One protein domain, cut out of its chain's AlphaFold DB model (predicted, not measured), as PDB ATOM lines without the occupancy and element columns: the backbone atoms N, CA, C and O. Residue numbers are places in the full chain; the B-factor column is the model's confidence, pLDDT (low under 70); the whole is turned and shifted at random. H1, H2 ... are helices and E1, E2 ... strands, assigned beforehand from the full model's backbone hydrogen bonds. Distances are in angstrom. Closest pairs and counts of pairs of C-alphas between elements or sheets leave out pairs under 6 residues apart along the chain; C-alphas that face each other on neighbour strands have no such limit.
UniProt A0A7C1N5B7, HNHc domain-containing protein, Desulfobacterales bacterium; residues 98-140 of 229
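AT A GLANCE: This is residues 98 to 140 of the 229 residues of the protein "HNHc domain-containing protein" of Desulfobacterales bacterium (UniProt A0A7C1N5B7). The printed part is a flat, open ring: H1 forms one long side, H2 turns the corner at its far end, and residues 129 to 136 run back along the other side to E1, which closes the ring beside residues 98 to 99. The middle is empty. The 43 residues hold two named helices and one named strand, in the order H1, H2, E1; the class is mostly helix. The whole is loose, with a radius of gyration of the C-alphas of 12.7 A and spans of 37 by 22 by 7 A.

IN THESE COORDINATES: H1, residues 100 to 114, begins at C-alpha 100 (244.612, 278.080, 437.723) and is 21.1 A long. H2, residues 119 to 128, measures 14.4 A. E1, residues 137 to 139, measures 7.0 A and ends at C-alpha 139 (242.641, 274.854, 441.831).

HOW THE PARTS SIT: H1 and H2 are close but not clearly touching; their closest C-alphas, Ser 114 and Ile 122, are 7.0 A apart. They run opposite ways at a steep tilt of 52 degrees. The closest C-alphas of H1 and E1, Lys 100 and Thr 138, are 5.0 A apart. E1 pairs with no named strand, but residues 98 to 99 pair parallel with its residues 138 to 139. H2 and E1 are apart. In H1 and H2 every O i to N i+4 pair is within hydrogen-bond range.

THE WHOLE: The C-alphas farthest apart, Glu 120 and Ser 140, are 36.7 A apart. The printed part has no cut, no link is long, and no printed residue is under 70 in pLDDT.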
ATOM      1  N   ILE A  98     240.211 272.818 436.683       78.62
ATOM      2  CA  ILE A  98     241.413 273.173 435.909       78.62
ATOM      3  C   ILE A  98     242.457 273.771 436.862       78.62
ATOM      4  O   ILE A  98     242.108 274.426 437.845       78.62
ATOM      5  N   VAL A  99     243.748 273.552 436.618       84.81
ATOM      6  CA  VAL A  99     244.791 274.253 437.383       84.81
ATOM      7  C   VAL A  99     244.778 275.727 436.983       84.81
ATOM      8  O   VAL A  99     244.787 276.051 435.799       84.81
ATOM      9  N   LYS A 100     244.742 276.634 437.961       87.38
ATOM     10  CA  LYS A 100     244.612 278.080 437.723       87.38
ATOM     11  C   LYS A 100     245.679 278.615 436.761       87.38
ATOM     12  O   LYS A 100     245.348 279.390 435.871       87.38
ATOM     13  N   ASP A 101     246.919 278.160 436.914       83.44
ATOM     14  CA  ASP A 101     248.040 278.582 436.069       83.44
ATOM     15  C   ASP A 101     247.860 278.113 434.618       83.44
ATOM     16  O   ASP A 101     248.046 278.900 433.699       83.44
ATOM     17  N   GLN A 102     247.371 276.884 434.402       84.38
ATOM     18  CA  GLN A 102     247.058 276.381 433.056       84.38
ATOM     19  C   GLN A 102     245.986 277.231 432.367       84.38
ATOM     20  O   GLN A 102     246.126 277.557 431.192       84.38
ATOM     21  N   LEU A 103     244.941 277.627 433.103       88.88
ATOM     22  CA  LEU A 103     243.892 278.499 432.572       88.88
ATOM     23  C   LEU A 103     244.459 279.857 432.129       88.88
ATOM     24  O   LEU A 103     244.084 280.358 431.070       88.88
ATOM     25  N   TYR A 104     245.350 280.456 432.927       89.38
ATOM     26  CA  TYR A 104     245.996 281.716 432.557       89.38
ATOM     27  C   TYR A 104     246.930 281.553 431.358       89.38
ATOM     28  O   TYR A 104     246.852 282.359 430.437       89.38
ATOM     29  N   ASP A 105     247.749 280.502 431.314       87.75
ATOM     30  CA  ASP A 105     248.660 280.246 430.193       87.75
ATOM     31  C   ASP A 105     247.906 280.047 428.868       87.75
ATOM     32  O   ASP A 105     248.321 280.544 427.819       87.75
ATOM     33  N   GLU A 106     246.793 279.308 428.892       90.31
ATOM     34  CA  GLU A 106     245.918 279.119 427.729       90.31
ATOM     35  C   GLU A 106     245.274 280.437 427.288       90.31
ATOM     36  O   GLU A 106     245.211 280.729 426.087       90.31
ATOM     37  N   PHE A 107     244.840 281.253 428.248       93.06
ATOM     38  CA  PHE A 107     244.272 282.565 427.974       93.06
ATOM     39  C   PHE A 107     245.304 283.511 427.347       93.06
ATOM     40  O   PHE A 107     245.042 284.060 426.280       93.06
ATOM     41  N   GLU A 108     246.499 283.640 427.925       92.62
ATOM     42  CA  GLU A 108     247.577 284.496 427.404       92.62
ATOM     43  C   GLU A 108     248.034 284.072 426.001       92.62
ATOM     44  O   GLU A 108     248.263 284.915 425.127       92.62
ATOM     45  N   LYS A 109     248.103 282.761 425.728       92.12
ATOM     46  CA  LYS A 109     248.354 282.243 424.372       92.12
ATOM     47  C   LYS A 109     247.254 282.656 423.399       92.12
ATOM     48  O   LYS A 109     247.563 283.087 422.289       92.12
ATOM     49  N   SER A 110     245.994 282.545 423.814       92.88
ATOM     50  CA  SER A 110     244.832 282.912 422.993       92.88
ATOM     51  C   SER A 110     244.791 284.418 422.716       92.88
ATOM     52  O   SER A 110     244.563 284.829 421.582       92.88
ATOM     53  N   VAL A 111     245.098 285.249 423.718       95.19
ATOM     54  CA  VAL A 111     245.245 286.704 423.559       95.19
ATOM     55  C   VAL A 111     246.387 287.018 422.595       95.19
ATOM     56  O   VAL A 111     246.194 287.766 421.643       95.19
ATOM     57  N   SER A 112     247.550 286.387 422.770       94.94
ATOM     58  CA  SER A 112     248.715 286.578 421.896       94.94
ATOM     59  C   SER A 112     248.456 286.172 420.443       94.94
ATOM     60  O   SER A 112     249.061 286.734 419.533       94.94
ATOM     61  N   GLN A 113     247.597 285.178 420.210       93.94
ATOM     62  CA  GLN A 113     247.127 284.821 418.871       93.94
ATOM     63  C   GLN A 113     246.165 285.880 418.339       93.94
ATOM     64  O   GLN A 113     246.390 286.393 417.251       93.94
ATOM     65  N   SER A 114     245.163 286.273 419.130       95.06
ATOM     66  CA  SER A 114     244.185 287.279 418.712       95.06
ATOM     67  C   SER A 114     244.818 288.638 418.408       95.06
ATOM     68  O   SER A 114     244.317 289.335 417.541       95.06
ATOM     69  N   LEU A 115     245.905 289.016 419.088       95.75
ATOM     70  CA  LEU A 115     246.652 290.252 418.824       95.75
ATOM     71  C   LEU A 115     247.395 290.254 417.475       95.75
ATOM     72  O   LEU A 115     247.890 291.299 417.065       95.75
ATOM     73  N   LYS A 116     247.532 289.097 416.815       96.25
ATOM     74  CA  LYS A 116     248.149 288.979 415.481       96.25
ATOM     75  C   LYS A 116     247.132 289.080 414.349       96.25
ATOM     76  O   LYS A 116     247.548 289.221 413.201       96.25
ATOM     77  N   ASP A 117     245.848 288.965 414.668       95.62
ATOM     78  CA  ASP A 117     244.772 289.076 413.694       95.62
ATOM     79  C   ASP A 117     244.420 290.546 413.452       95.62
ATOM     80  O   ASP A 117     244.726 291.425 414.258       95.62
ATOM     81  N   ASP A 118     243.766 290.811 412.328       96.31
ATOM     82  CA  ASP A 118     243.244 292.129 411.999       96.31
ATOM     83  C   ASP A 118     241.954 292.459 412.775       96.31
ATOM     84  O   ASP A 118     241.243 291.584 413.283       96.31
ATOM     85  N   ASP A 119     241.634 293.751 412.835       96.12
ATOM     86  CA  ASP A 119     240.468 294.251 413.563       96.12
ATOM     87  C   ASP A 119     239.139 293.703 413.016       96.12
ATOM     88  O   ASP A 119     238.192 293.539 413.787       96.12
ATOM     89  N   GLU A 120     239.028 293.409 411.716       96.12
ATOM     90  CA  GLU A 120     237.800 292.860 411.122       96.12
ATOM     91  C   GLU A 120     237.552 291.440 411.646       96.12
ATOM     92  O   GLU A 120     236.481 291.157 412.189       96.12
ATOM     93  N   SER A 121     238.583 290.594 411.610       94.19
ATOM     94  CA  SER A 121     238.566 289.241 412.171       94.19
ATOM     95  C   SER A 121     238.247 289.227 413.672       94.19
ATOM     96  O   SER A 121     237.480 288.384 414.145       94.19
ATOM     97  N   ILE A 122     238.812 290.159 414.448       95.38
ATOM     98  CA  ILE A 122     238.521 290.281 415.886       95.38
ATOM     99  C   ILE A 122     237.056 290.676 416.104       95.38
ATOM    100  O   ILE A 122     236.370 290.066 416.929       95.38
ATOM    101  N   ASN A 123     236.563 291.672 415.366       95.81
ATOM    102  CA  ASN A 123     235.199 292.173 415.513       95.81
ATOM    103  C   ASN A 123     234.145 291.126 415.134       95.81
ATOM    104  O   ASN A 123     233.136 291.017 415.834       95.81
ATOM    105  N   ASP A 124     234.387 290.314 414.101       96.06
ATOM    106  CA  ASP A 124     233.498 289.201 413.749       96.06
ATOM    107  C   ASP A 124     233.416 288.160 414.882       96.06
ATOM    108  O   ASP A 124     232.325 287.753 415.298       96.06
ATOM    109  N   ARG A 125     234.555 287.800 415.492       94.44
ATOM    110  CA  ARG A 125     234.559 286.910 416.668       94.44
ATOM    111  C   ARG A 125     233.814 287.514 417.854       94.44
ATOM    112  O   ARG A 125     233.067 286.801 418.519       94.44
ATOM    113  N   LEU A 126     233.989 288.809 418.122       94.81
ATOM    114  CA  LEU A 126     233.297 289.504 419.213       94.81
ATOM    115  C   LEU A 126     231.781 289.581 418.987       94.81
ATOM    116  O   LEU A 126     231.023 289.438 419.946       94.81
ATOM    117  N   ALA A 127     231.333 289.768 417.742       95.62
ATOM    118  CA  ALA A 127     229.911 289.801 417.396       95.62
ATOM    119  C   ALA A 127     229.215 288.454 417.654       95.62
ATOM    120  O   ALA A 127     228.055 288.426 418.071       95.62
ATOM    121  N   ASN A 128     229.941 287.351 417.452       93.62
ATOM    122  CA  ASN A 128     229.447 285.986 417.632       93.62
ATOM    123  C   ASN A 128     229.730 285.399 419.034       93.62
ATOM    124  O   ASN A 128     229.221 284.328 419.371       93.62
ATOM    125  N   ALA A 129     230.527 286.076 419.866       92.06
ATOM    126  CA  ALA A 129     230.916 285.586 421.184       92.06
ATOM    127  C   ALA A 129     229.771 285.675 422.215       92.06
ATOM    128  O   ALA A 129     228.983 286.628 422.223       92.06
ATOM    129  N   PRO A 130     229.687 284.721 423.163       91.81
ATOM    130  CA  PRO A 130     228.753 284.828 424.273       91.81
ATOM    131  C   PRO A 130     229.096 286.043 425.146       91.81
ATOM    132  O   PRO A 130     230.220 286.200 425.616       91.81
ATOM    133  N   LYS A 131     228.093 286.881 425.432       92.56
ATOM    134  CA  LYS A 131     228.257 288.076 426.287       92.56
ATOM    135  C   LYS A 131     228.617 287.746 427.736       92.56
ATOM    136  O   LYS A 131     229.141 288.598 428.448       92.56
ATOM    137  N   PHE A 132     228.288 286.537 428.184       87.62
ATOM    138  CA  PHE A 132     228.586 286.058 429.526       87.62
ATOM    139  C   PHE A 132     229.609 284.928 429.430       87.62
ATOM    140  O   PHE A 132     229.304 283.909 428.805       87.62
ATOM    141  N   PRO A 133     230.800 285.083 430.031       87.44
ATOM    142  CA  PRO A 133     231.810 284.040 429.997       87.44
ATOM    143  C   PRO A 133     231.359 282.822 430.805       87.44
ATOM    144  O   PRO A 133     230.621 282.932 431.793       87.44
ATOM    145  N   GLU A 134     231.844 281.655 430.398       83.38
ATOM    146  CA  GLU A 134     231.671 280.425 431.158       83.38
ATOM    147  C   GLU A 134     232.365 280.532 432.525       83.38
ATOM    148  O   GLU A 134     233.451 281.100 432.664       83.38
ATOM    149  N   LYS A 135     231.732 279.970 433.560       80.00
ATOM    150  CA  LYS A 135     232.348 279.843 434.882       80.00
ATOM    151  C   LYS A 135     233.105 278.527 434.963       80.00
ATOM    152  O   LYS A 135     232.491 277.468 434.924       80.00
ATOM    153  N   VAL A 136     234.411 278.611 435.188       78.12
ATOM    154  CA  VAL A 136     235.271 277.447 435.417       78.12
ATOM    155  C   VAL A 136     235.727 277.377 436.870       78.12
ATOM    156  O   VAL A 136     235.974 278.398 437.517       78.12
ATOM    157  N   GLN A 137     235.844 276.159 437.395       78.31
ATOM    158  CA  GLN A 137     236.443 275.920 438.701       78.31
ATOM    159  C   GLN A 137     237.953 275.757 438.558       78.31
ATOM    160  O   GLN A 137     238.419 274.910 437.796       78.31
ATOM    161  N   THR A 138     238.710 276.525 439.342       82.31
ATOM    162  CA  THR A 138     240.168 276.415 439.382       82.31
ATOM    163  C   THR A 138     240.684 275.898 440.718       82.31
ATOM    164  O   THR A 138     240.075 276.116 441.767       82.31
ATOM    165  N   ILE A 139     241.823 275.210 440.668       83.25
ATOM    166  CA  ILE A 139     242.641 274.854 441.831       83.25
ATOM    167  C   ILE A 139     244.021 275.498 441.710       83.25
ATOM    168  O   ILE A 139     244.569 275.613 440.615       83.25
ATOM    169  N   SER A 140     244.594 275.906 442.837       85.50
ATOM    170  CA  SER A 140     245.960 276.420 442.922       85.50
ATOM    171  C   SER A 140     246.566 276.064 444.275       85.50
ATOM    172  O   SER A 140     245.844 275.894 445.260       85.50
TER     173      SER A 140